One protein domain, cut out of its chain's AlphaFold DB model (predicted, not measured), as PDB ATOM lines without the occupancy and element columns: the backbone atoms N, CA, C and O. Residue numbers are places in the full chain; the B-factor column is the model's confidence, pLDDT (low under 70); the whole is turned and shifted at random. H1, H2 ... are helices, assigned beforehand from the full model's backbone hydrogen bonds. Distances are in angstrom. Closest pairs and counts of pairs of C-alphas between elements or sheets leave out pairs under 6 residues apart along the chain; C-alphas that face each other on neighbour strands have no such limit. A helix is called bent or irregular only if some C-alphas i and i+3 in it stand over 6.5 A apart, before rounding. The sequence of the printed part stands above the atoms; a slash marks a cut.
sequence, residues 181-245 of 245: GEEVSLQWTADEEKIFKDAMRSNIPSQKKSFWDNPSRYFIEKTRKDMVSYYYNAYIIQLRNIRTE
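This is residues 181 to 245 of the 245 residues of the protein "AT-rich interactive domain-containing protein 2-like" of Trifolium pratense (UniProt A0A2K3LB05). A long helix, H3, has the short helix H1 packed on its middle and a second helix, H2, close to it and nearly crosswise, while a long link, residues 203 to 223, swings out from the end of H2 and folds back to the start of H3. Residues 204 to 209 of that link and the end, residues 239 to 245, stick out. The printed part has 65 residues, with three named helices in the order H1, H2, H3, no named strand, and the class all helix. It is compact, with a radius of gyration of the C-alphas of 12.1 A, and spans 32 by 28 by 18 A.

H1 is residues 182 to 187, beginning with C-alpha 182 at (108.198, 263.712, 188.353). H2 is residues 190 to 202, 18.1 A from first to last C-alpha. H3 is residues 224 to 241, 25.0 A long, from C-alpha 224 at (120.889, 255.139, 198.264) to C-alpha 241 at (97.118, 257.740, 191.040). H3 has a kink of 28 degrees near residue 231 and is irregular, but only just: C-alphas 233 and 236 are 7.0 A apart.

H1 and H3 touch, H3 with residues 229 to 234 alone; their closest C-alphas, those of Glu 182 and Ala 234, are 5.4 A apart. They run opposite ways at a steep tilt of 46 degrees. H1 and H2 are apart, but only just, at 8.2 A between their closest C-alphas. H2 and H3 are close but not clearly touching, about perpendicular at 78 degrees; their closest C-alphas, those of Lys 197 and Tyr 235, are 7.8 A apart. Every O i to N i+4 pair is within hydrogen-bond range in H2, 11 of 14 in H3 and 0 of 2 in H1, where 3 of 3 O i to N i+3 pairs are.

The C-alphas farthest apart, those of Ile 220 and Glu 245, the chain's last residue, lie 35.3 A apart. The printed part has no cut. The link from H1 to H2 is tight and that from H2 to H3, 21 residues, is long. Mean pLDDT of the printed part is 79.7; residues 203 to 210 and 241 to 245 are under 70.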
ATOM      1  N   GLY A 181     109.997 266.162 192.303       86.06
ATOM      2  CA  GLY A 181     108.867 265.927 191.402       86.06
ATOM      3  C   GLY A 181     109.060 264.777 190.412       86.06
ATOM      4  O   GLY A 181     109.952 263.935 190.557       86.06
ATOM      5  N   GLU A 182     108.195 264.746 189.396       83.00
ATOM      6  CA  GLU A 182     108.198 263.712 188.353       83.00
ATOM      7  C   GLU A 182     109.505 263.730 187.544       83.00
ATOM      8  O   GLU A 182     109.955 262.694 187.069       83.00
ATOM      9  N   GLU A 183     110.189 264.868 187.464       85.38
ATOM     10  CA  GLU A 183     111.461 265.049 186.766       85.38
ATOM     11  C   GLU A 183     112.567 264.118 187.279       85.38
ATOM     12  O   GLU A 183     113.459 263.747 186.515       85.38
ATOM     13  N   VAL A 184     112.490 263.675 188.539       89.56
ATOM     14  CA  VAL A 184     113.411 262.667 189.091       89.56
ATOM     15  C   VAL A 184     113.331 261.360 188.306       89.56
ATOM     16  O   VAL A 184     114.353 260.694 188.128       89.56
ATOM     17  N   SER A 185     112.155 261.003 187.781       88.88
ATOM     18  CA  SER A 185     111.983 259.785 186.989       88.88
ATOM     19  C   SER A 185     112.699 259.854 185.637       88.88
ATOM     20  O   SER A 185     112.968 258.816 185.049       88.88
ATOM     21  N   LEU A 186     113.042 261.046 185.131       88.19
ATOM     22  CA  LEU A 186     113.777 261.188 183.865       88.19
ATOM     23  C   LEU A 186     115.211 260.658 183.958       88.19
ATOM     24  O   LEU A 186     115.805 260.319 182.941       88.19
ATOM     25  N   GLN A 187     115.758 260.575 185.173       89.44
ATOM     26  CA  GLN A 187     117.069 259.981 185.427       89.44
ATOM     27  C   GLN A 187     117.005 258.453 185.555       89.44
ATOM     28  O   GLN A 187     118.037 257.833 185.795       89.44
ATOM     29  N   TRP A 188     115.820 257.846 185.455       91.50
ATOM     30  CA  TRP A 188     115.610 256.410 185.606       91.50
ATOM     31  C   TRP A 188     115.210 255.789 184.273       91.50
ATOM     32  O   TRP A 188     114.311 256.267 183.576       91.50
ATOM     33  N   THR A 189     115.875 254.699 183.914       92.38
ATOM     34  CA  THR A 189     115.486 253.894 182.754       92.38
ATOM     35  C   THR A 189     114.239 253.067 183.063       92.38
ATOM     36  O   THR A 189     113.929 252.778 184.219       92.38
ATOM     37  N   ALA A 190     113.514 252.643 182.024       91.44
ATOM     38  CA  ALA A 190     112.319 251.817 182.198       91.44
ATOM     39  C   ALA A 190     112.613 250.496 182.937       91.44
ATOM     40  O   ALA A 190     111.803 250.058 183.755       91.44
ATOM     41  N   ASP A 191     113.781 249.899 182.688       90.88
ATOM     42  CA  ASP A 191     114.225 248.679 183.365       90.88
ATOM     43  C   ASP A 191     114.513 248.936 184.844       90.88
ATOM     44  O   ASP A 191     114.056 248.179 185.702       90.88
ATOM     45  N   GLU A 192     115.198 250.037 185.162       92.00
ATOM     46  CA  GLU A 192     115.457 250.428 186.546       92.00
ATOM     47  C   GLU A 192     114.161 250.688 187.320       92.00
ATOM     48  O   GLU A 192     113.994 250.198 188.441       92.00
ATOM     49  N   GLU A 193     113.210 251.412 186.721       91.56
ATOM     50  CA  GLU A 193     111.901 251.634 187.336       91.56
ATOM     51  C   GLU A 193     111.158 250.323 187.581       91.56
ATOM     52  O   GLU A 193     110.528 250.150 188.628       91.56
ATOM     53  N   LYS A 194     111.202 249.403 186.612       90.19
ATOM     54  CA  LYS A 194     110.549 248.099 186.715       90.19
ATOM     55  C   LYS A 194     111.147 247.290 187.862       90.19
ATOM     56  O   LYS A 194     110.397 246.832 188.720       90.19
ATOM     57  N   ILE A 195     112.476 247.195 187.931       89.25
ATOM     58  CA  ILE A 195     113.188 246.522 189.025       89.25
ATOM     59  C   ILE A 195     112.803 247.143 190.372       89.25
ATOM     60  O   ILE A 195     112.505 246.416 191.320       89.25
ATOM     61  N   PHE A 196     112.750 248.476 190.457       90.00
ATOM     62  CA  PHE A 196     112.357 249.172 191.680       90.00
ATOM     63  C   PHE A 196     110.916 248.833 192.086       90.00
ATOM     64  O   PHE A 196     110.652 248.480 193.236       90.00
ATOM     65  N   LYS A 197     109.972 248.907 191.141       88.44
ATOM     66  CA  LYS A 197     108.547 248.612 191.359       88.44
ATOM     67  C   LYS A 197     108.336 247.160 191.791       88.44
ATOM     68  O   LYS A 197     107.578 246.915 192.731       88.44
ATOM     69  N   ASP A 198     109.026 246.222 191.153       86.50
ATOM     70  CA  ASP A 198     108.961 244.799 191.480       86.50
ATOM     71  C   ASP A 198     109.564 244.527 192.863       86.50
ATOM     72  O   ASP A 198     108.949 243.829 193.671       86.50
ATOM     73  N   ALA A 199     110.699 245.150 193.196       83.75
ATOM     74  CA  ALA A 199     111.305 245.069 194.526       83.75
ATOM     75  C   ALA A 199     110.394 245.645 195.623       83.75
ATOM     76  O   ALA A 199     110.261 245.058 196.696       83.75
ATOM     77  N   MET A 200     109.714 246.766 195.362       82.88
ATOM     78  CA  MET A 200     108.766 247.349 196.317       82.88
ATOM     79  C   MET A 200     107.536 246.462 196.542       82.88
ATOM     80  O   MET A 200     107.089 246.336 197.679       82.88
ATOM     81  N   ARG A 201     107.015 245.815 195.491       79.81
ATOM     82  CA  ARG A 201     105.890 244.865 195.592       79.81
ATOM     83  C   ARG A 201     106.275 243.563 196.295       79.81
ATOM     84  O   ARG A 201     105.450 242.978 196.987       79.81
ATOM     85  N   SER A 202     107.515 243.116 196.109       71.62
ATOM     86  CA  SER A 202     108.050 241.873 196.676       71.62
ATOM     87  C   SER A 202     108.689 242.036 198.058       71.62
ATOM     88  O   SER A 202     109.139 241.039 198.622       71.62
ATOM     89  N   ASN A 203     108.672 243.241 198.651       64.00
ATOM     90  CA  ASN A 203     108.969 243.454 200.073       64.00
ATOM     91  C   ASN A 203     107.862 242.819 200.935       64.00
ATOM     92  O   ASN A 203     107.011 243.492 201.518       64.00
ATOM     93  N   ILE A 204     107.868 241.491 200.993       53.09
ATOM     94  CA  ILE A 204     107.017 240.692 201.859       53.09
ATOM     95  C   ILE A 204     107.636 240.762 203.265       53.09
ATOM     96  O   ILE A 204     108.790 240.358 203.426       53.09
ATOM     97  N   PRO A 205     106.895 241.199 204.302       51.84
ATOM     98  CA  PRO A 205     107.412 241.319 205.672       51.84
ATOM     99  C   PRO A 205     108.019 240.030 206.257       51.84
ATOM    100  O   PRO A 205     108.743 240.080 207.247       51.84
ATOM    101  N   SER A 206     107.723 238.866 205.666       53.62
ATOM    102  CA  SER A 206     108.195 237.554 206.115       53.62
ATOM    103  C   SER A 206     109.591 237.170 205.606       53.62
ATOM    104  O   SER A 206     110.228 236.298 206.202       53.62
ATOM    105  N   GLN A 207     110.108 237.803 204.546       55.72
ATOM    106  CA  GLN A 207     111.477 237.570 204.084       55.72
ATOM    107  C   GLN A 207     112.411 238.589 204.743       55.72
ATOM    108  O   GLN A 207     112.349 239.780 204.472       55.72
ATOM    109  N   LYS A 208     113.318 238.108 205.601       54.44
ATOM    110  CA  LYS A 208     114.331 238.884 206.355       54.44
ATOM    111  C   LYS A 208     115.339 239.688 205.500       54.44
ATOM    112  O   LYS A 208     116.390 240.061 206.009       54.44
ATOM    113  N   LYS A 209     115.088 239.895 204.208       59.81
ATOM    114  CA  LYS A 209     115.953 240.659 203.306       59.81
ATOM    115  C   LYS A 209     115.125 241.778 202.706       59.81
ATOM    116  O   LYS A 209     114.326 241.534 201.806       59.81
ATOM    117  N   SER A 210     115.313 242.985 203.222       68.75
ATOM    118  CA  SER A 210     114.697 244.162 202.634       68.75
ATOM    119  C   SER A 210     115.486 244.556 201.386       68.75
ATOM    120  O   SER A 210     116.719 244.486 201.365       68.75
ATOM    121  N   PHE A 211     114.793 245.008 200.341       73.06
ATOM    122  CA  PHE A 211     115.435 245.651 199.186       73.06
ATOM    123  C   PHE A 211     116.460 246.727 199.614       73.06
ATOM    124  O   PHE A 211     117.506 246.901 198.989       73.06
ATOM    125  N   TRP A 212     116.182 247.405 200.732       76.88
ATOM    126  CA  TRP A 212     116.998 248.476 201.295       76.88
ATOM    127  C   TRP A 212     118.298 248.012 201.961       76.88
ATOM    128  O   TRP A 212     119.161 248.861 202.214       76.88
ATOM    129  N   ASP A 213     118.454 246.713 202.233       79.56
ATOM    130  CA  ASP A 213     119.644 246.157 202.891       79.56
ATOM    131  C   ASP A 213     120.826 246.059 201.922       79.56
ATOM    132  O   ASP A 213     121.976 246.227 202.324       79.56
ATOM    133  N   ASN A 214     120.564 245.779 200.639       76.94
ATOM    134  CA  ASN A 214     121.620 245.657 199.634       76.94
ATOM    135  C   ASN A 214     121.171 246.100 198.230       76.94
ATOM    136  O   ASN A 214     121.066 245.278 197.313       76.94
ATOM    137  N   PRO A 215     120.909 247.403 198.044       76.44
ATOM    138  CA  PRO A 215     120.359 247.910 196.797       76.44
ATOM    139  C   PRO A 215     121.338 247.886 195.615       76.44
ATOM    140  O   PRO A 215     120.903 247.842 194.465       76.44
ATOM    141  N   SER A 216     122.652 247.863 195.873       78.56
ATOM    142  CA  SER A 216     123.680 247.822 194.822       78.56
ATOM    143  C   SER A 216     123.645 246.538 193.989       78.56
ATOM    144  O   SER A 216     124.180 246.501 192.886       78.56
ATOM    145  N   ARG A 217     122.973 245.487 194.481       78.56
ATOM    146  CA  ARG A 217     122.689 244.272 193.700       78.56
ATOM    147  C   ARG A 217     121.768 244.523 192.510       78.56
ATOM    148  O   ARG A 217     121.811 243.758 191.554       78.56
ATOM    149  N   TYR A 218     120.916 245.536 192.609       78.69
ATOM    150  CA  TYR A 218     119.894 245.861 191.618       78.69
ATOM    151  C   TYR A 218     120.283 247.085 190.793       78.69
ATOM    152  O   TYR A 218     119.983 247.140 189.606       78.69
ATOM    153  N   PHE A 219     120.975 248.040 191.418       84.12
ATOM    154  CA  PHE A 219     121.357 249.301 190.800       84.12
ATOM    155  C   PHE A 219     122.845 249.566 190.995       84.12
ATOM    156  O   PHE A 219     123.285 249.888 192.097       84.12
ATOM    157  N   ILE A 220     123.620 249.452 189.917       82.44
ATOM    158  CA  ILE A 220     125.063 249.731 189.944       82.44
ATOM    159  C   ILE A 220     125.311 251.246 189.935       82.44
ATOM    160  O   ILE A 220     126.174 251.738 190.654       82.44
ATOM    161  N   GLU A 221     124.522 251.990 189.155       86.56
ATOM    162  CA  GLU A 221     124.711 253.431 188.942       86.56
ATOM    163  C   GLU A 221     123.917 254.313 189.919       86.56
ATOM    164  O   GLU A 221     124.112 255.528 189.942       86.56
ATOM    165  N   LYS A 222     123.022 253.736 190.735       89.00
ATOM    166  CA  LYS A 222     122.184 254.504 191.673       89.00
ATOM    167  C   LYS A 222     122.701 254.424 193.096       89.00
ATOM    168  O   LYS A 222     122.919 253.351 193.657       89.00
ATOM    169  N   THR A 223     122.795 255.584 193.730       90.06
ATOM    170  CA  THR A 223     123.092 255.680 195.157       90.06
ATOM    171  C   THR A 223     121.832 255.462 195.994       90.06
ATOM    172  O   THR A 223     120.703 255.632 195.526       90.06
ATOM    173  N   ARG A 224     122.004 255.171 197.294       87.88
ATOM    174  CA  ARG A 224     120.889 255.139 198.264       87.88
ATOM    175  C   ARG A 224     120.061 256.426 198.233       87.88
ATOM    176  O   ARG A 224     118.841 256.359 198.346       87.88
ATOM    177  N   LYS A 225     120.712 257.578 198.046       89.50
ATOM    178  CA  LYS A 225     120.042 258.877 197.937       89.50
ATOM    179  C   LYS A 225     119.126 258.933 196.713       89.50
ATOM    180  O   LYS A 225     117.998 259.396 196.846       89.50
ATOM    181  N   ASP A 226     119.566 258.415 195.569       90.50
ATOM    182  CA  ASP A 226     118.765 258.405 194.338       90.50
ATOM    183  C   ASP A 226     117.536 257.508 194.475       90.50
ATOM    184  O   ASP A 226     116.444 257.897 194.073       90.50
ATOM    185  N   MET A 227     117.683 256.341 195.110       90.50
ATOM    186  CA  MET A 227     116.557 255.441 195.390       90.50
ATOM    187  C   MET A 227     115.529 256.054 196.337       90.50
ATOM    188  O   MET A 227     114.329 255.964 196.088       90.50
ATOM    189  N   VAL A 228     115.984 256.684 197.425       89.69
ATOM    190  CA  VAL A 228     115.087 257.378 198.360       89.69
ATOM    191  C   VAL A 228     114.403 258.557 197.664       89.69
ATOM    192  O   VAL A 228     113.198 258.742 197.828       89.69
ATOM    193  N   SER A 229     115.139 259.311 196.843       91.56
ATOM    194  CA  SER A 229     114.571 260.394 196.038       91.56
ATOM    195  C   SER A 229     113.489 259.874 195.092       91.56
ATOM    196  O   SER A 229     112.369 260.375 195.121       91.56
ATOM    197  N   TYR A 230     113.767 258.822 194.318       91.81
ATOM    198  CA  TYR A 230     112.794 258.214 193.407       91.81
ATOM    199  C   TYR A 230     111.552 257.695 194.139       91.81
ATOM    200  O   TYR A 230     110.425 257.901 193.680       91.81
ATOM    201  N   TYR A 231     111.736 257.072 195.306       90.31
ATOM    202  CA  TYR A 231     110.640 256.560 196.125       90.31
ATOM    203  C   TYR A 231     109.616 257.651 196.475       90.31
ATOM    204  O   TYR A 231     108.419 257.486 196.225       90.31
ATOM    205  N   TYR A 232     110.087 258.777 197.019       89.75
ATOM    206  CA  TYR A 232     109.215 259.862 197.471       89.75
ATOM    207  C   TYR A 232     108.738 260.769 196.332       89.75
ATOM    208  O   TYR A 232     107.576 261.174 196.336       89.75
ATOM    209  N   ASN A 233     109.599 261.061 195.353       90.25
ATOM    210  CA  ASN A 233     109.301 262.021 194.288       90.25
ATOM    211  C   ASN A 233     108.547 261.418 193.094       90.25
ATOM    212  O   ASN A 233     107.835 262.148 192.413       90.25
ATOM    213  N   ALA A 234     108.665 260.111 192.839       89.38
ATOM    214  CA  ALA A 234     108.021 259.463 191.693       89.38
ATOM    215  C   ALA A 234     107.116 258.298 192.115       89.38
ATOM    216  O   ALA A 234     105.915 258.314 191.842       89.38
ATOM    217  N   TYR A 235     107.659 257.297 192.810       89.00
ATOM    218  CA  TYR A 235     106.954 256.034 193.060       89.00
ATOM    219  C   TYR A 235     105.692 256.195 193.925       89.00
ATOM    220  O   TYR A 235     104.623 255.721 193.534       89.00
ATOM    221  N   ILE A 236     105.768 256.893 195.067       88.06
ATOM    222  CA  ILE A 236     104.590 257.138 195.924       88.06
ATOM    223  C   ILE A 236     103.515 257.935 195.177       88.06
ATOM    224  O   ILE A 236     102.325 257.651 195.324       88.06
ATOM    225  N   ILE A 237     103.919 258.929 194.385       84.06
ATOM    226  CA  ILE A 237     102.983 259.764 193.625       84.06
ATOM    227  C   ILE A 237     102.253 258.905 192.588       84.06
ATOM    228  O   ILE A 237     101.027 258.938 192.518       84.06
ATOM    229  N   GLN A 238     102.986 258.056 191.860       83.25
ATOM    230  CA  GLN A 238     102.404 257.092 190.924       83.25
ATOM    231  C   GLN A 238     101.438 256.125 191.628       83.25
ATOM    232  O   GLN A 238     100.350 255.882 191.117       83.25
ATOM    233  N   LEU A 239     101.777 255.616 192.820       82.62
ATOM    234  CA  LEU A 239     100.892 254.723 193.580       82.62
ATOM    235  C   LEU A 239      99.562 255.372 193.983       82.62
ATOM    236  O   LEU A 239      98.539 254.689 194.005       82.62
ATOM    237  N   ARG A 240      99.560 256.668 194.314       78.25
ATOM    238  CA  ARG A 240      98.327 257.395 194.667       78.25
ATOM    239  C   ARG A 240      97.373 257.509 193.480       78.25
ATOM    240  O   ARG A 240      96.169 257.410 193.681       78.25
ATOM    241  N   ASN A 241      97.909 257.632 192.268       66.00
ATOM    242  CA  ASN A 241      97.118 257.740 191.040       66.00
ATOM    243  C   ASN A 241      96.513 256.400 190.582       66.00
ATOM    244  O   ASN A 241      95.594 256.399 189.776       66.00
ATOM    245  N   ILE A 242      97.018 255.262 191.073       60.00
ATOM    246  CA  ILE A 242      96.572 253.918 190.660       60.00
ATOM    247  C   ILE A 242      95.368 253.425 191.497       60.00
ATOM    248  O   ILE A 242      94.762 252.413 191.173       60.00
ATOM    249  N   ARG A 243      94.972 254.128 192.569       48.88
ATOM    250  CA  ARG A 243      93.848 253.725 193.449       48.88
ATOM    251  C   ARG A 243      92.484 254.319 193.066       48.88
ATOM    252  O   ARG A 243      91.562 254.252 193.872       48.88
ATOM    253  N   THR A 244      92.362 254.924 191.889       42.12
ATOM    254  CA  THR A 244      91.131 255.588 191.417       42.12
ATOM    255  C   THR A 244      90.448 254.877 190.244       42.12
ATOM    256  O   THR A 244      89.698 255.522 189.519       42.12
ATOM    257  N   GLU A 245      90.682 253.577 190.064       33.88
ATOM    258  CA  GLU A 245      89.891 252.718 189.164       33.88
ATOM    259  C   GLU A 245      88.998 251.762 189.957       33.88
ATOM    260  O   GLU A 245      89.500 251.171 190.945       33.88
TER     261      GLU A 245